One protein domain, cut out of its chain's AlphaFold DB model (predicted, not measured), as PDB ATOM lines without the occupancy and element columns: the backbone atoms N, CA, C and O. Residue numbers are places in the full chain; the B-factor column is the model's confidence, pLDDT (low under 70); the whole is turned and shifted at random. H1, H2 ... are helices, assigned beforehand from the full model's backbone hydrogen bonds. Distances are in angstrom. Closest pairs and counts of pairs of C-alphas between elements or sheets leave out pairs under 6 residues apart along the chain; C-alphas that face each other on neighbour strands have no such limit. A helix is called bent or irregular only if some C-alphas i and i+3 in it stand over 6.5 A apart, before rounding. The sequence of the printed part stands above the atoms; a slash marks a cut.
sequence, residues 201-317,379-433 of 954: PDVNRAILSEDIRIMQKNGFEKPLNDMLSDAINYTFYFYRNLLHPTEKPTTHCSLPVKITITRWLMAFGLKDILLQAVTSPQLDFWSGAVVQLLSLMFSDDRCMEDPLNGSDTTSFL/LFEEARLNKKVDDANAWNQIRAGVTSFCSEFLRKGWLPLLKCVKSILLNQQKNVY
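AT A GLANCE: This is residues 201 to 317 and 379 to 433 of the 954 residues of the protein "TIMELESS domain-containing protein" of Capitella teleta (UniProt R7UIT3). Four helices, H1, H2, H4 and H5, form an up-and-down bundle, each running against the one before it in the chain. The long helix H7 runs along H4 and past H3, its free residues 379 to 386 sticking out, while H8 crosses H5 near the bundle's other end. The printed part has 172 residues with eight named helices, H1 to H8 in order, and no named strand: all helix. It is compact, with a radius of gyration of the C-alphas of 17.9 A, and elongated, spanning 58 by 38 by 32 A.

HOW THE PARTS SIT: H1, residues 201 to 217, and H2, residues 226 to 242, form a hairpin but only just touch, with 3 pairs of C-alphas within 8 A, the closest Asp 211 and Ile 232 at 6.3 A. H3, residues 257 to 267, touches H1 through residues 201 to 208 of H1 alone, at a steep tilt of 40 degrees; the closest C-alphas, Pro 201 and Trp 264, are 6.2 A apart. H4, residues 270 to 279, is the hub, touching four helices. It touches H1, the closest C-alphas being Leu 208 and Leu 270, 6.6 A. H5, residues 283 to 297, is irregular: C-alphas 285 and 288 are 7.3 A apart. It forms a hairpin with H4 at 37 degrees, only just steep; the closest C-alphas are Ala 277 and Leu 283, 6.1 A. H2 touches H5 with residues 233 to 240 alone, at a shallow tilt of 17 degrees, the same way; C-alphas Arg 240 and Leu 293 are closest, 4.6 A. H6, residues 314 to 317, touches no helix. H7, residues 379 to 412, touches H3 with residues 394 to 402 alone, closest at C-alphas Arg 263 and Ile 398, 5.3 A. Its residues 401 to 412 alone touch H4, at a shallow tilt of 15 degrees, closest at C-alphas Lys 271 and Phe 405, 5.8 A. H8, residues 414 to 426, touches H5 at 72 degrees, only just about perpendicular, closest at C-alphas Asp 284 and Cys 420, 6.0 A. H4 and H8 touch only at their ends, closest at C-alphas Val 278 and Leu 417, 6.2 A. Every O i to N i+4 pair is within hydrogen-bond range in H1, H2, H3, H4 and H8, against 9 of 11 in H5 and 28 of 30 in H7; H6 is too short for such a pair.

IN THESE COORDINATES: H1 begins at C-alpha 201 (30.472, -2.684, 146.803) and measures 24.2 A; H2 measures 24.0 A and H5 19.1 A. H7 runs 49.4 A from C-alpha 379 (36.032, 17.260, 128.664). H8, 18.3 A long, ends at C-alpha 426 (5.333, -32.822, 140.943).

THE WHOLE: The two C-alphas farthest apart, Leu 379 and Gln 429, are 62.4 A apart. Residues 318 to 378 are not printed; C-alphas 317 and 379 are 37.8 A apart across the cut. The links H2 to H3 and H5 to H6 are long. Mean pLDDT of the printed part is 79.0; residues 218 to 222, 246 to 255, 301 to 317, 379 to 386 and 428 to 433 are under 70.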
ATOM      1  N   PRO A 201      29.833  -1.384 146.621       90.94
ATOM      2  CA  PRO A 201      30.472  -2.684 146.803       90.94
ATOM      3  C   PRO A 201      30.460  -3.174 148.258       90.94
ATOM      4  O   PRO A 201      30.359  -4.374 148.489       90.94
ATOM      5  N   ASP A 202      30.562  -2.272 149.235       92.38
ATOM      6  CA  ASP A 202      30.953  -2.626 150.607       92.38
ATOM      7  C   ASP A 202      29.907  -3.485 151.330       92.38
ATOM      8  O   ASP A 202      30.249  -4.503 151.925       92.38
ATOM      9  N   VAL A 203      28.622  -3.144 151.188       92.38
ATOM     10  CA  VAL A 203      27.515  -3.895 151.805       92.38
ATOM     11  C   VAL A 203      27.371  -5.290 151.186       92.38
ATOM     12  O   VAL A 203      27.252  -6.279 151.904       92.38
ATOM     13  N   ASN A 204      27.457  -5.389 149.853       95.00
ATOM     14  CA  ASN A 204      27.415  -6.677 149.150       95.00
ATOM     15  C   ASN A 204      28.607  -7.565 149.538       95.00
ATOM     16  O   ASN A 204      28.454  -8.776 149.690       95.00
ATOM     17  N   ARG A 205      29.794  -6.967 149.715       95.62
ATOM     18  CA  ARG A 205      30.988  -7.669 150.191       95.62
ATOM     19  C   ARG A 205      30.778  -8.207 151.604       95.62
ATOM     20  O   ARG A 205      31.089  -9.371 151.821       95.62
ATOM     21  N   ALA A 206      30.257  -7.393 152.525       94.88
ATOM     22  CA  ALA A 206      30.010  -7.798 153.908       94.88
ATOM     23  C   ALA A 206      29.063  -9.010 153.972       94.88
ATOM     24  O   ALA A 206      29.470 -10.064 154.463       94.88
ATOM     25  N   ILE A 207      27.875  -8.907 153.363       96.62
ATOM     26  CA  ILE A 207      26.875  -9.992 153.320       96.62
ATOM     27  C   ILE A 207      27.477 -11.284 152.746       96.62
ATOM     28  O   ILE A 207      27.429 -12.329 153.388       96.62
ATOM     29  N   LEU A 208      28.092 -11.224 151.558       96.12
ATOM     30  CA  LEU A 208      28.609 -12.430 150.901       96.12
ATOM     31  C   LEU A 208      29.835 -13.014 151.621       96.12
ATOM     32  O   LEU A 208      30.025 -14.229 151.615       96.12
ATOM     33  N   SER A 209      30.651 -12.185 152.281       94.56
ATOM     34  CA  SER A 209      31.749 -12.679 153.121       94.56
ATOM     35  C   SER A 209      31.247 -13.443 154.349       94.56
ATOM     36  O   SER A 209      31.877 -14.418 154.762       94.56
ATOM     37  N   GLU A 210      30.085 -13.055 154.880       94.31
ATOM     38  CA  GLU A 210      29.446 -13.709 156.016       94.31
ATOM     39  C   GLU A 210      28.802 -15.045 155.613       94.31
ATOM     40  O   GLU A 210      29.053 -16.057 156.269       94.31
ATOM     41  N   ASP A 211      28.096 -15.103 154.477       93.50
ATOM     42  CA  ASP A 211      27.609 -16.369 153.899       93.50
ATOM     43  C   ASP A 211      28.765 -17.353 153.633       93.50
ATOM     44  O   ASP A 211      28.676 -18.536 153.972       93.50
ATOM     45  N   ILE A 212      29.887 -16.872 153.077       92.62
ATOM     46  CA  ILE A 212      31.096 -17.687 152.858       92.62
ATOM     47  C   ILE A 212      31.656 -18.199 154.194       92.62
ATOM     48  O   ILE A 212      32.003 -19.379 154.293       92.62
ATOM     49  N   ARG A 213      31.714 -17.360 155.241       91.62
ATOM     50  CA  ARG A 213      32.144 -17.768 156.591       91.62
ATOM     51  C   ARG A 213      31.237 -18.870 157.150       91.62
ATOM     52  O   ARG A 213      31.745 -19.871 157.659       91.62
ATOM     53  N   ILE A 214      29.918 -18.715 157.026       90.69
ATOM     54  CA  ILE A 214      28.914 -19.699 157.459       90.69
ATOM     55  C   ILE A 214      29.101 -21.027 156.712       90.69
ATOM     56  O   ILE A 214      29.204 -22.084 157.339       90.69
ATOM     57  N   MET A 215      29.219 -20.980 155.384       86.81
ATOM     58  CA  MET A 215      29.395 -22.161 154.538       86.81
ATOM     59  C   MET A 215      30.721 -22.904 154.782       86.81
ATOM     60  O   MET A 215      30.757 -24.135 154.705       86.81
ATOM     61  N   GLN A 216      31.801 -22.190 155.119       84.94
ATOM     62  CA  GLN A 216      33.102 -22.785 155.454       84.94
ATOM     63  C   GLN A 216      33.125 -23.441 156.845       84.94
ATOM     64  O   GLN A 216      33.779 -24.471 157.021       84.94
ATOM     65  N   LYS A 217      32.388 -22.892 157.824       76.38
ATOM     66  CA  LYS A 217      32.369 -23.324 159.241       76.38
ATOM     67  C   LYS A 217      32.058 -24.818 159.431       76.38
ATOM     68  O   LYS A 217      32.585 -25.434 160.353       76.38
ATOM     69  N   ASN A 218      31.261 -25.406 158.533       63.84
ATOM     70  CA  ASN A 218      30.838 -26.812 158.587       63.84
ATOM     71  C   ASN A 218      31.567 -27.745 157.596       63.84
ATOM     72  O   ASN A 218      31.235 -28.930 157.515       63.84
ATOM     73  N   GLY A 219      32.589 -27.252 156.886       61.06
ATOM     74  CA  GLY A 219      33.495 -28.084 156.087       61.06
ATOM     75  C   GLY A 219      32.892 -28.686 154.815       61.06
ATOM     76  O   GLY A 219      33.349 -29.745 154.397       61.06
ATOM     77  N   PHE A 220      31.894 -28.031 154.208       61.72
ATOM     78  CA  PHE A 220      31.226 -28.393 152.938       61.72
ATOM     79  C   PHE A 220      30.453 -29.734 152.909       61.72
ATOM     80  O   PHE A 220      29.487 -29.851 152.161       61.72
ATOM     81  N   GLU A 221      30.827 -30.730 153.718       58.91
ATOM     82  CA  GLU A 221      30.250 -32.086 153.703       58.91
ATOM     83  C   GLU A 221      29.046 -32.275 154.641       58.91
ATOM     84  O   GLU A 221      28.260 -33.209 154.462       58.91
ATOM     85  N   LYS A 222      28.897 -31.429 155.667       69.94
ATOM     86  CA  LYS A 222      27.810 -31.536 156.652       69.94
ATOM     87  C   LYS A 222      26.669 -30.571 156.324       69.94
ATOM     88  O   LYS A 222      26.956 -29.424 155.980       69.94
ATOM     89  N   PRO A 223      25.399 -30.986 156.497       79.00
ATOM     90  CA  PRO A 223      24.281 -30.057 156.412       79.00
ATOM     91  C   PRO A 223      24.429 -28.946 157.459       79.00
ATOM     92  O   PRO A 223      24.905 -29.180 158.576       79.00
ATOM     93  N   LEU A 224      24.027 -27.735 157.089       86.06
ATOM     94  CA  LEU A 224      23.866 -26.623 158.017       86.06
ATOM     95  C   LEU A 224      22.680 -26.898 158.950       86.06
ATOM     96  O   LEU A 224      21.766 -27.645 158.596       86.06
ATOM     97  N   ASN A 225      22.689 -26.292 160.138       88.56
ATOM     98  CA  ASN A 225      21.488 -26.264 160.970       88.56
ATOM     99  C   ASN A 225      20.431 -25.344 160.335       88.56
ATOM    100  O   ASN A 225      20.749 -24.529 159.467       88.56
ATOM    101  N   ASP A 226      19.185 -25.469 160.786       88.94
ATOM    102  CA  ASP A 226      18.049 -24.787 160.158       88.94
ATOM    103  C   ASP A 226      18.238 -23.259 160.137       88.94
ATOM    104  O   ASP A 226      18.074 -22.648 159.090       88.94
ATOM    105  N   MET A 227      18.724 -22.656 161.230       91.75
ATOM    106  CA  MET A 227      18.979 -21.207 161.325       91.75
ATOM    107  C   MET A 227      20.034 -20.694 160.324       91.75
ATOM    108  O   MET A 227      19.810 -19.687 159.655       91.75
ATOM    109  N   LEU A 228      21.172 -21.383 160.166       90.75
ATOM    110  CA  LEU A 228      22.196 -20.977 159.190       90.75
ATOM    111  C   LEU A 228      21.760 -21.281 157.748       90.75
ATOM    112  O   LEU A 228      22.153 -20.576 156.819       90.75
ATOM    113  N   SER A 229      20.939 -22.318 157.559       90.88
ATOM    114  CA  SER A 229      20.315 -22.639 156.274       90.88
ATOM    115  C   SER A 229      19.288 -21.580 155.861       90.88
ATOM    116  O   SER A 229      19.258 -21.185 154.692       90.88
ATOM    117  N   ASP A 230      18.496 -21.093 156.818       91.94
ATOM    118  CA  ASP A 230      17.562 -19.977 156.674       91.94
ATOM    119  C   ASP A 230      18.297 -18.690 156.296       91.94
ATOM    120  O   ASP A 230      17.902 -18.052 155.327       91.94
ATOM    121  N   ALA A 231      19.385 -18.335 156.995       94.19
ATOM    122  CA  ALA A 231      20.165 -17.123 156.717       94.19
ATOM    123  C   ALA A 231      20.552 -17.012 155.230       94.19
ATOM    124  O   ALA A 231      20.195 -16.041 154.564       94.19
ATOM    125  N   ILE A 232      21.173 -18.063 154.686       94.06
ATOM    126  CA  ILE A 232      21.581 -18.148 153.274       94.06
ATOM    127  C   ILE A 232      20.364 -18.114 152.333       94.06
ATOM    128  O   ILE A 232      20.398 -17.468 151.284       94.06
ATOM    129  N   ASN A 233      19.263 -18.780 152.699       93.81
ATOM    130  CA  ASN A 233      18.040 -18.791 151.895       93.81
ATOM    131  C   ASN A 233      17.396 -17.394 151.823       93.81
ATOM    132  O   ASN A 233      16.972 -16.955 150.752       93.81
ATOM    133  N   TYR A 234      17.385 -16.655 152.937       96.06
ATOM    134  CA  TYR A 234      16.966 -15.255 152.969       96.06
ATOM    135  C   TYR A 234      17.931 -14.354 152.196       96.06
ATOM    136  O   TYR A 234      17.451 -13.471 151.490       96.06
ATOM    137  N   THR A 235      19.246 -14.608 152.204       97.12
ATOM    138  CA  THR A 235      20.179 -13.901 151.312       97.12
ATOM    139  C   THR A 235      19.841 -14.127 149.834       97.12
ATOM    140  O   THR A 235      19.801 -13.168 149.055       97.12
ATOM    141  N   PHE A 236      19.512 -15.359 149.427       95.69
ATOM    142  CA  PHE A 236      19.059 -15.631 148.058       95.69
ATOM    143  C   PHE A 236      17.748 -14.910 147.724       95.69
ATOM    144  O   PHE A 236      17.652 -14.300 146.658       95.69
ATOM    145  N   TYR A 237      16.753 -14.923 148.618       93.88
ATOM    146  CA  TYR A 237      15.498 -14.196 148.405       93.88
ATOM    147  C   TYR A 237      15.690 -12.677 148.359       93.88
ATOM    148  O   TYR A 237      15.096 -12.022 147.506       93.88
ATOM    149  N   PHE A 238      16.551 -12.122 149.208       96.56
ATOM    150  CA  PHE A 238      16.902 -10.707 149.211       96.56
ATOM    151  C   PHE A 238      17.548 -10.278 147.886       96.56
ATOM    152  O   PHE A 238      17.085  -9.329 147.254       96.56
ATOM    153  N   TYR A 239      18.558 -11.005 147.395       96.19
ATOM    154  CA  TYR A 239      19.157 -10.679 146.097       96.19
ATOM    155  C   TYR A 239      18.209 -10.943 144.922       96.19
ATOM    156  O   TYR A 239      18.209 -10.176 143.959       96.19
ATOM    157  N   ARG A 240      17.338 -11.958 145.006       92.25
ATOM    158  CA  ARG A 240      16.256 -12.183 144.034       92.25
ATOM    159  C   ARG A 240      15.330 -10.969 143.973       92.25
ATOM    160  O   ARG A 240      15.018 -10.505 142.882       92.25
ATOM    161  N   ASN A 241      14.934 -10.423 145.120       92.94
ATOM    162  CA  ASN A 241      14.116  -9.218 145.197       92.94
ATOM    163  C   ASN A 241      14.844  -7.988 144.624       92.94
ATOM    164  O   ASN A 241      14.284  -7.284 143.788       92.94
ATOM    165  N   LEU A 242      16.110  -7.751 144.998       91.88
ATOM    166  CA  LEU A 242      16.885  -6.612 144.483       91.88
ATOM    167  C   LEU A 242      17.079  -6.636 142.958       91.88
ATOM    168  O   LEU A 242      17.169  -5.574 142.346       91.88
ATOM    169  N   LEU A 243      17.154  -7.819 142.337       89.25
ATOM    170  CA  LEU A 243      17.326  -7.979 140.884       89.25
ATOM    171  C   LEU A 243      16.000  -8.032 140.097       89.25
ATOM    172  O   LEU A 243      16.026  -8.207 138.869       89.25
ATOM    173  N   HIS A 244      14.858  -7.902 140.780       84.25
ATOM    174  CA  HIS A 244      13.538  -7.842 140.156       84.25
ATOM    175  C   HIS A 244      13.343  -6.496 139.418       84.25
ATOM    176  O   HIS A 244      13.851  -5.470 139.884       84.25
ATOM    177  N   PRO A 245      12.669  -6.469 138.251       72.88
ATOM    178  CA  PRO A 245      12.419  -5.227 137.517       72.88
ATOM    179  C   PRO A 245      11.516  -4.253 138.290       72.88
ATOM    180  O   PRO A 245      10.618  -4.679 139.008       72.88
ATOM    181  N   THR A 246      11.718  -2.952 138.087       68.94
ATOM    182  CA  THR A 246      10.821  -1.868 138.533       68.94
ATOM    183  C   THR A 246      10.384  -1.042 137.316       68.94
ATOM    184  O   THR A 246      11.096  -0.997 136.309       68.94
ATOM    185  N   GLU A 247       9.206  -0.412 137.363       54.62
ATOM    186  CA  GLU A 247       8.518   0.190 136.207       54.62
ATOM    187  C   GLU A 247       9.291   1.341 135.539       54.62
ATOM    188  O   GLU A 247       8.997   1.706 134.398       54.62
ATOM    189  N   LYS A 248      10.275   1.946 136.222       53.00
ATOM    190  CA  LYS A 248      10.957   3.162 135.752       53.00
ATOM    191  C   LYS A 248      12.481   3.022 135.735       53.00
ATOM    192  O   LYS A 248      13.107   3.045 136.797       53.00
ATOM    193  N   PRO A 249      13.128   2.995 134.552       45.88
ATOM    194  CA  PRO A 249      14.576   3.130 134.473       45.88
ATOM    195  C   PRO A 249      14.982   4.555 134.878       45.88
ATOM    196  O   PRO A 249      14.788   5.511 134.127       45.88
ATOM    197  N   THR A 250      15.575   4.710 136.064       46.31
ATOM    198  CA  THR A 250      16.143   5.990 136.506       46.31
ATOM    199  C   THR A 250      17.274   6.414 135.567       46.31
ATOM    200  O   THR A 250      18.319   5.763 135.505       46.31
ATOM    201  N   THR A 251      17.090   7.534 134.871       43.75
ATOM    202  CA  THR A 251      17.912   8.043 133.753       43.75
ATOM    203  C   THR A 251      19.337   8.501 134.115       43.75
ATOM    204  O   THR A 251      20.012   9.125 133.297       43.75
ATOM    205  N   HIS A 252      19.822   8.203 135.326       40.72
ATOM    206  CA  HIS A 252      21.024   8.813 135.908       40.72
ATOM    207  C   HIS A 252      22.201   7.855 136.188       40.72
ATOM    208  O   HIS A 252      23.305   8.336 136.446       40.72
ATOM    209  N   CYS A 253      22.034   6.530 136.097       46.31
ATOM    210  CA  CYS A 253      23.148   5.570 136.221       46.31
ATOM    211  C   CYS A 253      23.800   5.260 134.854       46.31
ATOM    212  O   CYS A 253      23.158   5.416 133.816       46.31
ATOM    213  N   SER A 254      25.081   4.852 134.823       51.19
ATOM    214  CA  SER A 254      25.766   4.483 133.565       51.19
ATOM    215  C   SER A 254      25.324   3.107 133.061       51.19
ATOM    216  O   SER A 254      24.764   2.997 131.974       51.19
ATOM    217  N   LEU A 255      25.463   2.090 133.914       63.19
ATOM    218  CA  LEU A 255      24.805   0.797 133.774       63.19
ATOM    219  C   LEU A 255      23.457   0.803 134.515       63.19
ATOM    220  O   LEU A 255      23.323   1.487 135.536       63.19
ATOM    221  N   PRO A 256      22.478  -0.016 134.089       78.25
ATOM    222  CA  PRO A 256      21.293  -0.290 134.893       78.25
ATOM    223  C   PRO A 256      21.682  -0.821 136.281       78.25
ATOM    224  O   PRO A 256      22.604  -1.631 136.411       78.25
ATOM    225  N   VAL A 257      20.950  -0.399 137.316       82.50
ATOM    226  CA  VAL A 257      21.209  -0.737 138.731       82.50
ATOM    227  C   VAL A 257      21.399  -2.244 138.933       82.50
ATOM    228  O   VAL A 257      22.409  -2.669 139.494       82.50
ATOM    229  N   LYS A 258      20.501  -3.047 138.351       84.44
ATOM    230  CA  LYS A 258      20.563  -4.515 138.301       84.44
ATOM    231  C   LYS A 258      21.934  -5.052 137.868       84.44
ATOM    232  O   LYS A 258      22.503  -5.897 138.547       84.44
ATOM    233  N   ILE A 259      22.488  -4.537 136.769       82.75
ATOM    234  CA  ILE A 259      23.771  -4.985 136.201       82.75
ATOM    235  C   ILE A 259      24.940  -4.629 137.133       82.75
ATOM    236  O   ILE A 259      25.860  -5.427 137.310       82.75
ATOM    237  N   THR A 260      24.874  -3.467 137.790       86.94
ATOM    238  CA  THR A 260      25.878  -3.057 138.786       86.94
ATOM    239  C   THR A 260      25.867  -3.978 140.009       86.94
ATOM    240  O   THR A 260      26.937  -4.384 140.460       86.94
ATOM    241  N   ILE A 261      24.682  -4.356 140.503       89.69
ATOM    242  CA  ILE A 261      24.530  -5.330 141.596       89.69
ATOM    243  C   ILE A 261      25.070  -6.697 141.148       89.69
ATOM    244  O   ILE A 261      25.982  -7.217 141.785       89.69
ATOM    245  N   THR A 262      24.615  -7.241 140.009       89.06
ATOM    246  CA  THR A 262      25.092  -8.530 139.467       89.06
ATOM    247  C   THR A 262      26.619  -8.586 139.342       89.06
ATOM    248  O   THR A 262      27.221  -9.597 139.708       89.06
ATOM    249  N   ARG A 263      27.277  -7.500 138.907       88.75
ATOM    250  CA  ARG A 263      28.749  -7.406 138.881       88.75
ATOM    251  C   ARG A 263      29.367  -7.639 140.261       88.75
ATOM    252  O   ARG A 263      30.313  -8.416 140.371       88.75
ATOM    253  N   TRP A 264      28.855  -6.982 141.302       91.31
ATOM    254  CA  TRP A 264      29.369  -7.136 142.666       91.31
ATOM    255  C   TRP A 264      29.131  -8.534 143.227       91.31
ATOM    256  O   TRP A 264      30.050  -9.113 143.801       91.31
ATOM    257  N   LEU A 265      27.953  -9.112 142.985       92.56
ATOM    258  CA  LEU A 265      27.638 -10.477 143.408       92.56
ATOM    259  C   LEU A 265      28.634 -11.496 142.830       92.56
ATOM    260  O   LEU A 265      29.183 -12.323 143.560       92.56
ATOM    261  N   MET A 266      28.938 -11.393 141.532       90.06
ATOM    262  CA  MET A 266      29.919 -12.267 140.879       90.06
ATOM    263  C   MET A 266      31.361 -11.990 141.332       90.06
ATOM    264  O   MET A 266      32.169 -12.918 141.381       90.06
ATOM    265  N   ALA A 267      31.690 -10.744 141.688       89.44
ATOM    266  CA  ALA A 267      33.017 -10.353 142.167       89.44
ATOM    267  C   ALA A 267      33.304 -10.765 143.624       89.44
ATOM    268  O   ALA A 267      34.468 -10.950 143.976       89.44
ATOM    269  N   PHE A 268      32.274 -10.903 144.468       92.25
ATOM    270  CA  PHE A 268      32.412 -11.196 145.904       92.25
ATOM    271  C   PHE A 268      32.005 -12.626 146.297       92.25
ATOM    272  O   PHE A 268      31.835 -12.910 147.477       92.25
ATOM    273  N   GLY A 269      31.910 -13.540 145.326       88.56
ATOM    274  CA  GLY A 269      31.833 -14.982 145.589       88.56
ATOM    275  C   GLY A 269      30.430 -15.592 145.632       88.56
ATOM    276  O   GLY A 269      30.308 -16.766 145.975       88.56
ATOM    277  N   LEU A 270      29.370 -14.879 145.209       93.50
ATOM    278  CA  LEU A 270      28.027 -15.483 145.108       93.50
ATOM    279  C   LEU A 270      28.031 -16.740 144.223       93.50
ATOM    280  O   LEU A 270      27.331 -17.704 144.517       93.50
ATOM    281  N   LYS A 271      28.857 -16.766 143.172       90.94
ATOM    282  CA  LYS A 271      29.041 -17.942 142.309       90.94
ATOM    283  C   LYS A 271      29.450 -19.207 143.083       90.94
ATOM    284  O   LYS A 271      29.014 -20.298 142.727       90.94
ATOM    285  N   ASP A 272      30.256 -19.055 144.133       90.69
ATOM    286  CA  ASP A 272      30.822 -20.154 144.911       90.69
ATOM    287  C   ASP A 272      29.782 -20.641 145.938       90.69
ATOM    288  O   ASP A 272      29.534 -21.840 146.045       90.69
ATOM    289  N   ILE A 273      29.070 -19.696 146.574       92.81
ATOM    290  CA  ILE A 273      27.895 -19.944 147.431       92.81
ATOM    291  C   ILE A 273      26.806 -20.709 146.654       92.81
ATOM    292  O   ILE A 273      26.310 -21.737 147.114       92.81
ATOM    293  N   LEU A 274      26.452 -20.247 145.449       94.38
ATOM    294  CA  LEU A 274      25.445 -20.884 144.591       94.38
ATOM    295  C   LEU A 274      25.858 -22.302 144.180       94.38
ATOM    296  O   LEU A 274      25.033 -23.215 144.223       94.38
ATOM    297  N   LEU A 275      27.125 -22.504 143.800       92.12
ATOM    298  CA  LEU A 275      27.638 -23.820 143.416       92.12
ATOM    299  C   LEU A 275      27.630 -24.802 144.599       92.12
ATOM    300  O   LEU A 275      27.255 -25.965 144.429       92.12
ATOM    301  N   GLN A 276      27.999 -24.338 145.795       89.31
ATOM    302  CA  GLN A 276      27.913 -25.131 147.019       89.31
ATOM    303  C   GLN A 276      26.459 -25.471 147.363       89.31
ATOM    304  O   GLN A 276      26.159 -26.629 147.647       89.31
ATOM    305  N   ALA A 277      25.537 -24.508 147.269       91.12
ATOM    306  CA  ALA A 277      24.123 -24.733 147.551       91.12
ATOM    307  C   ALA A 277      23.532 -25.851 146.673       91.12
ATOM    308  O   ALA A 277      22.893 -26.768 147.194       91.12
ATOM    309  N   VAL A 278      23.812 -25.841 145.361       92.56
ATOM    310  CA  VAL A 278      23.273 -26.852 144.426       92.56
ATOM    311  C   VAL A 278      23.989 -28.201 144.437       92.56
ATOM    312  O   VAL A 278      23.497 -29.153 143.835       92.56
ATOM    313  N   THR A 279      25.139 -28.300 145.104       89.50
ATOM    314  CA  THR A 279      25.854 -29.572 145.320       89.50
ATOM    315  C   THR A 279      25.671 -30.126 146.738       89.50
ATOM    316  O   THR A 279      26.158 -31.213 147.041       89.50
ATOM    317  N   SER A 280      24.936 -29.411 147.594       87.38
ATOM    318  CA  SER A 280      24.662 -29.791 148.980       87.38
ATOM    319  C   SER A 280      23.577 -30.876 149.117       87.38
ATOM    320  O   SER A 280      22.698 -30.993 148.258       87.38
ATOM    321  N   PRO A 281      23.545 -31.617 150.243       85.38
ATOM    322  CA  PRO A 281      22.422 -32.497 150.579       85.38
ATOM    323  C   PRO A 281      21.128 -31.737 150.935       85.38
ATOM    324  O   PRO A 281      20.079 -32.362 151.046       85.38
ATOM    325  N   GLN A 282      21.185 -30.412 151.120       86.75
ATOM    326  CA  GLN A 282      20.043 -29.541 151.441       86.75
ATOM    327  C   GLN A 282      19.484 -28.812 150.206       86.75
ATOM    328  O   GLN A 282      18.670 -27.900 150.345       86.75
ATOM    329  N   LEU A 283      19.874 -29.227 148.993       89.94
ATOM    330  CA  LEU A 283      19.405 -28.645 147.730       89.94
ATOM    331  C   LEU A 283      17.871 -28.506 147.662       89.94
ATOM    332  O   LEU A 283      17.393 -27.478 147.186       89.94
ATOM    333  N   ASP A 284      17.107 -29.476 148.178       87.81
ATOM    334  CA  ASP A 284      15.636 -29.421 148.211       87.81
ATOM    335  C   ASP A 284      15.107 -28.129 148.862       87.81
ATOM    336  O   ASP A 284      14.134 -27.551 148.377       87.81
ATOM    337  N   PHE A 285      15.793 -27.619 149.889       87.75
ATOM    338  CA  PHE A 285      15.419 -26.406 150.617       87.75
ATOM    339  C   PHE A 285      15.781 -25.107 149.872       87.75
ATOM    340  O   PHE A 285      14.974 -24.179 149.818       87.75
ATOM    341  N   TRP A 286      16.971 -25.037 149.261       91.00
ATOM    342  CA  TRP A 286      17.458 -23.825 148.578       91.00
ATOM    343  C   TRP A 286      17.055 -23.717 147.102       91.00
ATOM    344  O   TRP A 286      17.083 -22.626 146.532       91.00
ATOM    345  N   SER A 287      16.690 -24.828 146.457       91.19
ATOM    346  CA  SER A 287      16.463 -24.917 145.007       91.19
ATOM    347  C   SER A 287      15.505 -23.862 144.444       91.19
ATOM    348  O   SER A 287      15.778 -23.300 143.383       91.19
ATOM    349  N   GLY A 288      14.414 -23.564 145.158       88.94
ATOM    350  CA  GLY A 288      13.426 -22.556 144.769       88.94
ATOM    351  C   GLY A 288      14.006 -21.140 144.734       88.94
ATOM    352  O   GLY A 288      13.862 -20.445 143.728       88.94
ATOM    353  N   ALA A 289      14.717 -20.731 145.787       90.56
ATOM    354  CA  ALA A 289      15.365 -19.422 145.845       90.56
ATOM    355  C   ALA A 289      16.511 -19.316 144.825       90.56
ATOM    356  O   ALA A 289      16.616 -18.321 144.105       90.56
ATOM    357  N   VAL A 290      17.321 -20.375 144.694       94.06
ATOM    358  CA  VAL A 290      18.437 -20.448 143.741       94.06
ATOM    359  C   VAL A 290      17.957 -20.328 142.293       94.06
ATOM    360  O   VAL A 290      18.508 -19.523 141.546       94.06
ATOM    361  N   VAL A 291      16.929 -21.077 141.872       92.00
ATOM    362  CA  VAL A 291      16.460 -21.011 140.474       92.00
ATOM    363  C   VAL A 291      15.830 -19.655 140.140       92.00
ATOM    364  O   VAL A 291      16.043 -19.140 139.042       92.00
ATOM    365  N   GLN A 292      15.123 -19.030 141.088       88.88
ATOM    366  CA  GLN A 292      14.582 -17.679 140.916       88.88
ATOM    367  C   GLN A 292      15.704 -16.638 140.799       88.88
ATOM    368  O   GLN A 292      15.695 -15.830 139.869       88.88
ATOM    369  N   LEU A 293      16.702 -16.684 141.688       92.12
ATOM    370  CA  LEU A 293      17.857 -15.784 141.655       92.12
ATOM    371  C   LEU A 293      18.648 -15.930 140.346       92.12
ATOM    372  O   LEU A 293      18.911 -14.928 139.679       92.12
ATOM    373  N   LEU A 294      18.937 -17.164 139.919       90.88
ATOM    374  CA  LEU A 294      19.562 -17.434 138.621       90.88
ATOM    375  C   LEU A 294      18.725 -16.862 137.468       90.88
ATOM    376  O   LEU A 294      19.277 -16.171 136.615       90.88
ATOM    377  N   SER A 295      17.403 -17.062 137.466       87.88
ATOM    378  CA  SER A 295      16.541 -16.551 136.389       87.88
ATOM    379  C   SER A 295      16.597 -15.029 136.218       87.88
ATOM    380  O   SER A 295      16.532 -14.534 135.094       87.88
ATOM    381  N   LEU A 296      16.801 -14.285 137.312       86.12
ATOM    382  CA  LEU A 296      16.956 -12.833 137.273       86.12
ATOM    383  C   LEU A 296      18.390 -12.401 136.954       86.12
ATOM    384  O   LEU A 296      18.555 -11.442 136.202       86.12
ATOM    385  N   MET A 297      19.420 -13.081 137.469       85.44
ATOM    386  CA  MET A 297      20.825 -12.782 137.144       85.44
ATOM    387  C   MET A 297      21.132 -12.959 135.650       85.44
ATOM    388  O   MET A 297      21.911 -12.193 135.085       85.44
ATOM    389  N   PHE A 298      20.495 -13.944 135.019       80.31
ATOM    390  CA  PHE A 298      20.696 -14.333 133.624       80.31
ATOM    391  C   PHE A 298      19.646 -13.746 132.659       80.31
ATOM    392  O   PHE A 298      19.538 -14.201 131.527       80.31
ATOM    393  N   SER A 299      18.868 -12.736 133.075       75.19
ATOM    394  CA  SER A 299      17.761 -12.192 132.267       75.19
ATOM    395  C   SER A 299      18.156 -11.144 131.209       75.19
ATOM    396  O   SER A 299      17.260 -10.562 130.598       75.19
ATOM    397  N   ASP A 300      19.440 -10.802 131.074       71.19
ATOM    398  CA  ASP A 300      19.957  -9.838 130.090       71.19
ATOM    399  C   ASP A 300      20.892 -10.581 129.136       71.19
ATOM    400  O   ASP A 300      21.920 -11.110 129.564       71.19
ATOM    401  N   ASP A 301      20.529 -10.625 127.854       63.28
ATOM    402  CA  ASP A 301      21.203 -11.431 126.828       63.28
ATOM    403  C   ASP A 301      22.715 -11.120 126.732       63.28
ATOM    404  O   ASP A 301      23.529 -12.007 126.471       63.28
ATOM    405  N   ARG A 302      23.129  -9.887 127.066       66.75
ATOM    406  CA  ARG A 302      24.537  -9.436 127.046       66.75
ATOM    407  C   ARG A 302      25.402 -10.047 128.149       66.75
ATOM    408  O   ARG A 302      26.628 -10.042 128.038       66.75
ATOM    409  N   CYS A 303      24.797 -10.621 129.194       62.16
ATOM    410  CA  CYS A 303      25.520 -11.482 130.136       62.16
ATOM    411  C   CYS A 303      26.081 -12.738 129.441       62.16
ATOM    412  O   CYS A 303      27.029 -13.331 129.957       62.16
ATOM    413  N   MET A 304      25.506 -13.124 128.293       60.34
ATOM    414  CA  MET A 304      25.751 -14.389 127.597       60.34
ATOM    415  C   MET A 304      26.383 -14.253 126.205       60.34
ATOM    416  O   MET A 304      26.761 -15.266 125.619       60.34
ATOM    417  N   GLU A 305      26.540 -13.036 125.680       61.97
ATOM    418  CA  GLU A 305      27.183 -12.794 124.382       61.97
ATOM    419  C   GLU A 305      28.680 -13.158 124.396       61.97
ATOM    420  O   GLU A 305      29.481 -12.551 125.123       61.97
ATOM    421  N   ASP A 306      29.069 -14.101 123.531       51.31
ATOM    422  CA  ASP A 306      30.468 -14.397 123.208       51.31
ATOM    423  C   ASP A 306      31.142 -13.133 122.627       51.31
ATOM    424  O   ASP A 306      30.654 -12.586 121.635       51.31
ATOM    425  N   PRO A 307      32.267 -12.649 123.196       42.12
ATOM    426  CA  PRO A 307      33.014 -11.518 122.648       42.12
ATOM    427  C   PRO A 307      33.469 -11.665 121.184       42.12
ATOM    428  O   PRO A 307      33.873 -10.660 120.598       42.12
ATOM    429  N   LEU A 308      33.480 -12.880 120.619       40.69
ATOM    430  CA  LEU A 308      34.083 -13.183 119.317       40.69
ATOM    431  C   LEU A 308      33.083 -13.529 118.197       40.69
ATOM    432  O   LEU A 308      33.439 -13.364 117.032       40.69
ATOM    433  N   ASN A 309      31.855 -13.962 118.510       45.16
ATOM    434  CA  ASN A 309      30.858 -14.417 117.525       45.16
ATOM    435  C   ASN A 309      29.486 -13.757 117.760       45.16
ATOM    436  O   ASN A 309      28.676 -14.245 118.545       45.16
ATOM    437  N   GLY A 310      29.216 -12.651 117.058       39.94
ATOM    438  CA  GLY A 310      28.038 -11.803 117.303       39.94
ATOM    439  C   GLY A 310      26.852 -11.928 116.333       39.94
ATOM    440  O   GLY A 310      25.943 -11.108 116.439       39.94
ATOM    441  N   SER A 311      26.847 -12.850 115.359       36.66
ATOM    442  CA  SER A 311      25.933 -12.751 114.197       36.66
ATOM    443  C   SER A 311      24.648 -13.591 114.217       36.66
ATOM    444  O   SER A 311      23.641 -13.090 113.727       36.66
ATOM    445  N   ASP A 312      24.632 -14.819 114.759       36.47
ATOM    446  CA  ASP A 312      23.530 -15.768 114.463       36.47
ATOM    447  C   ASP A 312      22.782 -16.333 115.691       36.47
ATOM    448  O   ASP A 312      21.587 -16.634 115.616       36.47
ATOM    449  N   THR A 313      23.430 -16.408 116.858       36.59
ATOM    450  CA  THR A 313      22.835 -16.904 118.120       36.59
ATOM    451  C   THR A 313      21.750 -15.982 118.697       36.59
ATOM    452  O   THR A 313      20.936 -16.400 119.518       36.59
ATOM    453  N   THR A 314      21.719 -14.720 118.270       34.91
ATOM    454  CA  THR A 314      20.889 -13.643 118.841       34.91
ATOM    455  C   THR A 314      19.415 -13.702 118.428       34.91
ATOM    456  O   THR A 314      18.564 -13.122 119.105       34.91
ATOM    457  N   SER A 315      19.070 -14.424 117.355       38.00
ATOM    458  CA  SER A 315      17.687 -14.498 116.858       38.00
ATOM    459  C   SER A 315      16.734 -15.244 117.807       38.00
ATOM    460  O   SER A 315      15.585 -14.830 117.955       38.00
ATOM    461  N   PHE A 316      17.211 -16.285 118.501       38.62
ATOM    462  CA  PHE A 316      16.403 -17.111 119.413       38.62
ATOM    463  C   PHE A 316      16.295 -16.525 120.834       38.62
ATOM    464  O   PHE A 316      15.280 -16.693 121.507       38.62
ATOM    465  N   LEU A 317      17.306 -15.775 121.288       38.09
ATOM    466  CA  LEU A 317      17.242 -15.017 122.549       38.09
ATOM    467  C   LEU A 317      16.197 -13.887 122.475       38.09
ATOM    468  O   LEU A 317      15.523 -13.571 123.454       38.09
ATOM    469  N   LEU A 379      36.255  17.895 127.360       63.53
ATOM    470  CA  LEU A 379      36.032  17.260 128.664       63.53
ATOM    471  C   LEU A 379      34.735  16.434 128.700       63.53
ATOM    472  O   LEU A 379      34.708  15.353 129.290       63.53
ATOM    473  N   PHE A 380      33.668  16.900 128.042       65.31
ATOM    474  CA  PHE A 380      32.415  16.152 127.933       65.31
ATOM    475  C   PHE A 380      32.570  14.869 127.101       65.31
ATOM    476  O   PHE A 380      32.099  13.807 127.520       65.31
ATOM    477  N   GLU A 381      33.244  14.926 125.949       64.62
ATOM    478  CA  GLU A 381      33.434  13.743 125.098       64.62
ATOM    479  C   GLU A 381      34.477  12.769 125.689       64.62
ATOM    480  O   GLU A 381      34.286  11.557 125.595       64.62
ATOM    481  N   GLU A 382      35.504  13.251 126.403       62.69
ATOM    482  CA  GLU A 382      36.407  12.411 127.208       62.69
ATOM    483  C   GLU A 382      35.661  11.705 128.350       62.69
ATOM    484  O   GLU A 382      35.790  10.489 128.514       62.69
ATOM    485  N   ALA A 383      34.817  12.420 129.104       64.81
ATOM    486  CA  ALA A 383      33.980  11.820 130.144       64.81
ATOM    487  C   ALA A 383      33.010  10.775 129.564       64.81
ATOM    488  O   ALA A 383      32.815   9.706 130.146       64.81
ATOM    489  N   ARG A 384      32.441  11.040 128.382       69.38
ATOM    490  CA  ARG A 384      31.578  10.104 127.645       69.38
ATOM    491  C   ARG A 384      32.338   8.869 127.154       69.38
ATOM    492  O   ARG A 384      31.776   7.771 127.173       69.38
ATOM    493  N   LEU A 385      33.588   9.024 126.716       68.50
ATOM    494  CA  LEU A 385      34.427   7.921 126.255       68.50
ATOM    495  C   LEU A 385      34.893   7.049 127.428       68.50
ATOM    496  O   LEU A 385      34.740   5.831 127.365       68.50
ATOM    497  N   ASN A 386      35.346   7.662 128.526       69.81
ATOM    498  CA  ASN A 386      35.686   6.965 129.769       69.81
ATOM    499  C   ASN A 386      34.479   6.186 130.314       69.81
ATOM    500  O   ASN A 386      34.599   4.996 130.589       69.81
ATOM    501  N   LYS A 387      33.282   6.793 130.327       70.31
ATOM    502  CA  LYS A 387      32.028   6.117 130.704       70.31
ATOM    503  C   LYS A 387      31.761   4.858 129.865       70.31
ATOM    504  O   LYS A 387      31.458   3.811 130.426       70.31
ATOM    505  N   LYS A 388      31.940   4.917 128.536       70.50
ATOM    506  CA  LYS A 388      31.814   3.732 127.658       70.50
ATOM    507  C   LYS A 388      32.850   2.646 127.974       70.50
ATOM    508  O   LYS A 388      32.528   1.464 127.878       70.50
ATOM    509  N   VAL A 389      34.080   3.031 128.320       70.62
ATOM    510  CA  VAL A 389      35.149   2.093 128.707       70.62
ATOM    511  C   VAL A 389      34.825   1.424 130.045       70.62
ATOM    512  O   VAL A 389      34.957   0.206 130.154       70.62
ATOM    513  N   ASP A 390      34.334   2.173 131.031       72.25
ATOM    514  CA  ASP A 390      33.914   1.637 132.331       72.25
ATOM    515  C   ASP A 390      32.711   0.693 132.214       72.25
ATOM    516  O   ASP A 390      32.718  -0.391 132.804       72.25
ATOM    517  N   ASP A 391      31.717   1.051 131.395       74.38
ATOM    518  CA  ASP A 391      30.569   0.191 131.108       74.38
ATOM    519  C   ASP A 391      31.025  -1.112 130.411       74.38
ATOM    520  O   ASP A 391      30.634  -2.207 130.823       74.38
ATOM    521  N   ALA A 392      31.924  -1.037 129.420       76.38
ATOM    522  CA  ALA A 392      32.497  -2.219 128.763       76.38
ATOM    523  C   ALA A 392      33.328  -3.095 129.724       76.38
ATOM    524  O   ALA A 392      33.224  -4.324 129.701       76.38
ATOM    525  N   ASN A 393      34.116  -2.482 130.612       78.88
ATOM    526  CA  ASN A 393      34.881  -3.183 131.643       78.88
ATOM    527  C   ASN A 393      33.964  -3.904 132.643       78.88
ATOM    528  O   ASN A 393      34.246  -5.043 133.020       78.88
ATOM    529  N   ALA A 394      32.845  -3.285 133.034       77.19
ATOM    530  CA  ALA A 394      31.835  -3.909 133.882       77.19
ATOM    531  C   ALA A 394      31.215  -5.151 133.215       77.19
ATOM    532  O   ALA A 394      31.170  -6.213 133.839       77.19
ATOM    533  N   TRP A 395      30.828  -5.062 131.937       81.31
ATOM    534  CA  TRP A 395      30.328  -6.213 131.172       81.31
ATOM    535  C   TRP A 395      31.369  -7.326 131.012       81.31
ATOM    536  O   TRP A 395      31.037  -8.503 131.140       81.31
ATOM    537  N   ASN A 396      32.642  -6.987 130.800       82.31
ATOM    538  CA  ASN A 396      33.720  -7.978 130.724       82.31
ATOM    539  C   ASN A 396      33.925  -8.724 132.055       82.31
ATOM    540  O   ASN A 396      34.104  -9.942 132.047       82.31
ATOM    541  N   GLN A 397      33.838  -8.030 133.195       81.81
ATOM    542  CA  GLN A 397      33.896  -8.659 134.521       81.81
ATOM    543  C   GLN A 397      32.702  -9.593 134.766       81.81
ATOM    544  O   GLN A 397      32.897 -10.714 135.240       81.81
ATOM    545  N   ILE A 398      31.486  -9.172 134.393       84.06
ATOM    546  CA  ILE A 398      30.281 -10.009 134.486       84.06
ATOM    547  C   ILE A 398      30.443 -11.266 133.629       84.06
ATOM    548  O   ILE A 398      30.324 -12.366 134.161       84.06
ATOM    549  N   ARG A 399      30.795 -11.131 132.342       82.62
ATOM    550  CA  ARG A 399      30.973 -12.274 131.426       82.62
ATOM    551  C   ARG A 399      32.057 -13.247 131.890       82.62
ATOM    552  O   ARG A 399      31.873 -14.458 131.766       82.62
ATOM    553  N   ALA A 400      33.153 -12.755 132.473       83.94
ATOM    554  CA  ALA A 400      34.193 -13.604 133.057       83.94
ATOM    555  C   ALA A 400      33.683 -14.389 134.282       83.94
ATOM    556  O   ALA A 400      33.902 -15.600 134.378       83.94
ATOM    557  N   GLY A 401      32.959 -13.727 135.193       84.25
ATOM    558  CA  GLY A 401      32.331 -14.370 136.351       84.25
ATOM    559  C   GLY A 401      31.274 -15.402 135.951       84.25
ATOM    560  O   GLY A 401      31.305 -16.533 136.434       84.25
ATOM    561  N   VAL A 402      30.385 -15.033 135.024       84.31
ATOM    562  CA  VAL A 402      29.351 -15.893 134.428       84.31
ATOM    563  C   VAL A 402      29.968 -17.123 133.771       84.31
ATOM    564  O   VAL A 402      29.574 -18.239 134.087       84.31
ATOM    565  N   THR A 403      30.983 -16.946 132.923       84.81
ATOM    566  CA  THR A 403      31.655 -18.056 132.229       84.81
ATOM    567  C   THR A 403      32.320 -19.019 133.214       84.81
ATOM    568  O   THR A 403      32.160 -20.234 133.090       84.81
ATOM    569  N   SER A 404      33.007 -18.490 134.236       87.38
ATOM    570  CA  SER A 404      33.568 -19.293 135.330       87.38
ATOM    571  C   SER A 404      32.478 -20.125 136.012       87.38
ATOM    572  O   SER A 404      32.613 -21.347 136.071       87.38
ATOM    573  N   PHE A 405      31.388 -19.486 136.452       91.12
ATOM    574  CA  PHE A 405      30.267 -20.139 137.128       91.12
ATOM    575  C   PHE A 405      29.582 -21.195 136.250       91.12
ATOM    576  O   PHE A 405      29.527 -22.362 136.633       91.12
ATOM    577  N   CYS A 406      29.104 -20.823 135.059       90.25
ATOM    578  CA  CYS A 406      28.357 -21.711 134.169       90.25
ATOM    579  C   CYS A 406      29.162 -22.957 133.795       90.25
ATOM    580  O   CYS A 406      28.611 -24.056 133.784       90.25
ATOM    581  N   SER A 407      30.473 -22.823 133.561       88.06
ATOM    582  CA  SER A 407      31.325 -23.965 133.214       88.06
ATOM    583  C   SER A 407      31.414 -25.028 134.322       88.06
ATOM    584  O   SER A 407      31.651 -26.202 134.028       88.06
ATOM    585  N   GLU A 408      31.224 -24.658 135.589       91.75
ATOM    586  CA  GLU A 408      31.254 -25.594 136.716       91.75
ATOM    587  C   GLU A 408      29.844 -26.015 137.150       91.75
ATOM    588  O   GLU A 408      29.589 -27.202 137.374       91.75
ATOM    589  N   PHE A 409      28.898 -25.074 137.144       94.12
ATOM    590  CA  PHE A 409      27.478 -25.320 137.372       94.12
ATOM    591  C   PHE A 409      26.905 -26.349 136.385       94.12
ATOM    592  O   PHE A 409      26.273 -27.310 136.816       94.12
ATOM    593  N   LEU A 410      27.189 -26.240 135.081       92.94
ATOM    594  CA  LEU A 410      26.730 -27.214 134.078       92.94
ATOM    595  C   LEU A 410      27.324 -28.619 134.279       92.94
ATOM    596  O   LEU A 410      26.690 -29.610 133.923       92.94
ATOM    597  N   ARG A 411      28.521 -28.721 134.873       91.94
ATOM    598  CA  ARG A 411      29.191 -30.006 135.136       91.94
ATOM    599  C   ARG A 411      28.713 -30.694 136.416       91.94
ATOM    600  O   ARG A 411      28.750 -31.921 136.470       91.94
ATOM    601  N   LYS A 412      28.315 -29.927 137.442       91.38
ATOM    602  CA  LYS A 412      28.040 -30.441 138.800       91.38
ATOM    603  C   LYS A 412      26.645 -30.119 139.349       91.38
ATOM    604  O   LYS A 412      26.083 -30.949 140.053       91.38
ATOM    605  N   GLY A 413      26.105 -28.933 139.068       92.19
ATOM    606  CA  GLY A 413      24.925 -28.372 139.746       92.19
ATOM    607  C   GLY A 413      23.624 -28.366 138.937       92.19
ATOM    608  O   GLY A 413      22.549 -28.495 139.520       92.19
ATOM    609  N   TRP A 414      23.697 -28.270 137.605       95.00
ATOM    610  CA  TRP A 414      22.513 -28.156 136.743       95.00
ATOM    611  C   TRP A 414      21.585 -29.373 136.840       95.00
ATOM    612  O   TRP A 414      20.387 -29.213 137.058       95.00
ATOM    613  N   LEU A 415      22.124 -30.592 136.715       94.56
ATOM    614  CA  LEU A 415      21.311 -31.813 136.735       94.56
ATOM    615  C   LEU A 415      20.653 -32.075 138.108       94.56
ATOM    616  O   LEU A 415      19.456 -32.378 138.118       94.56
ATOM    617  N   PRO A 416      21.352 -31.941 139.258       94.44
ATOM    618  CA  PRO A 416      20.708 -31.962 140.571       94.44
ATOM    619  C   PRO A 416      19.589 -30.923 140.702       94.44
ATOM    620  O   PRO A 416      18.469 -31.292 141.057       94.44
ATOM    621  N   LEU A 417      19.848 -29.654 140.354       95.19
ATOM    622  CA  LEU A 417      18.855 -28.581 140.469       95.19
ATOM    623  C   LEU A 417      17.623 -28.846 139.590       95.19
ATOM    624  O   LEU A 417      16.498 -28.706 140.063       95.19
ATOM    625  N   LEU A 418      17.816 -29.291 138.344       94.44
ATOM    626  CA  LEU A 418      16.731 -29.630 137.421       94.44
ATOM    627  C   LEU A 418      15.822 -30.736 137.985       94.44
ATOM    628  O   LEU A 418      14.597 -30.601 137.959       94.44
ATOM    629  N   LYS A 419      16.417 -31.813 138.519       92.25
ATOM    630  CA  LYS A 419      15.680 -32.921 139.151       92.25
ATOM    631  C   LYS A 419      14.922 -32.466 140.395       92.25
ATOM    632  O   LYS A 419      13.755 -32.815 140.555       92.25
ATOM    633  N   CYS A 420      15.573 -31.676 141.245       91.88
ATOM    634  CA  CYS A 420      14.988 -31.111 142.454       91.88
ATOM    635  C   CYS A 420      13.770 -30.232 142.131       91.88
ATOM    636  O   CYS A 420      12.672 -30.478 142.626       91.88
ATOM    637  N   VAL A 421      13.927 -29.270 141.215       91.19
ATOM    638  CA  VAL A 421      12.834 -28.400 140.757       91.19
ATOM    639  C   VAL A 421      11.687 -29.221 140.160       91.19
ATOM    640  O   VAL A 421      10.536 -28.978 140.514       91.19
ATOM    641  N   LYS A 422      11.960 -30.240 139.327       89.81
ATOM    642  CA  LYS A 422      10.898 -31.126 138.817       89.81
ATOM    643  C   LYS A 422      10.185 -31.882 139.945       89.81
ATOM    644  O   LYS A 422       8.961 -31.977 139.930       89.81
ATOM    645  N   SER A 423      10.920 -32.382 140.938       88.56
ATOM    646  CA  SER A 423      10.345 -33.048 142.114       88.56
ATOM    647  C   SER A 423       9.418 -32.111 142.899       88.56
ATOM    648  O   SER A 423       8.306 -32.498 143.249       88.56
ATOM    649  N   ILE A 424       9.818 -30.856 143.109       86.50
ATOM    650  CA  ILE A 424       9.000 -29.831 143.778       86.50
ATOM    651  C   ILE A 424       7.716 -29.541 142.990       86.50
ATOM    652  O   ILE A 424       6.638 -29.491 143.585       86.50
ATOM    653  N   LEU A 425       7.815 -29.420 141.660       86.38
ATOM    654  CA  LEU A 425       6.671 -29.203 140.765       86.38
ATOM    655  C   LEU A 425       5.696 -30.390 140.731       86.38
ATOM    656  O   LEU A 425       4.496 -30.176 140.605       86.38
ATOM    657  N   LEU A 426       6.181 -31.625 140.882       83.62
ATOM    658  CA  LEU A 426       5.333 -32.822 140.943       83.62
ATOM    659  C   LEU A 426       4.731 -33.092 142.334       83.62
ATOM    660  O   LEU A 426       3.822 -33.904 142.448       83.62
ATOM    661  N   ASN A 427       5.218 -32.439 143.394       78.31
ATOM    662  CA  ASN A 427       4.743 -32.633 144.772       78.31
ATOM    663  C   ASN A 427       4.097 -31.357 145.362       78.31
ATOM    664  O   ASN A 427       4.132 -31.150 146.577       78.31
ATOM    665  N   GLN A 428       3.500 -30.499 144.520       64.94
ATOM    666  CA  GLN A 428       2.979 -29.172 144.902       64.94
ATOM    667  C   GLN A 428       2.045 -29.170 146.127       64.94
ATOM    668  O   GLN A 428       2.111 -28.238 146.920       64.94
ATOM    669  N   GLN A 429       1.256 -30.229 146.355       52.09
ATOM    670  CA  GLN A 429       0.359 -30.350 147.520       52.09
ATOM    671  C   GLN A 429       1.067 -30.294 148.895       52.09
ATOM    672  O   GLN A 429       0.394 -30.138 149.912       52.09
ATOM    673  N   LYS A 430       2.400 -30.448 148.961       45.88
ATOM    674  CA  LYS A 430       3.177 -30.441 150.219       45.88
ATOM    675  C   LYS A 430       4.063 -29.210 150.423       45.88
ATOM    676  O   LYS A 430       4.647 -29.072 151.495       45.88
ATOM    677  N   ASN A 431       4.189 -28.340 149.422       48.34
ATOM    678  CA  ASN A 431       5.166 -27.254 149.435       48.34
ATOM    679  C   ASN A 431       4.489 -25.909 149.722       48.34
ATOM    680  O   ASN A 431       3.657 -25.447 148.948       48.34
ATOM    681  N   VAL A 432       4.894 -25.260 150.820       38.31
ATOM    682  CA  VAL A 432       4.400 -23.927 151.229       38.31
ATOM    683  C   VAL A 432       4.745 -22.851 150.187       38.31
ATOM    684  O   VAL A 432       3.992 -21.900 149.997       38.31
ATOM    685  N   TYR A 433       5.853 -23.029 149.463       52.28
ATOM    686  CA  TYR A 433       6.281 -22.149 148.377       52.28
ATOM    687  C   TYR A 433       5.861 -22.729 147.019       52.28
ATOM    688  O   TYR A 433       6.410 -23.733 146.560       52.28
TER     689      TYR A 433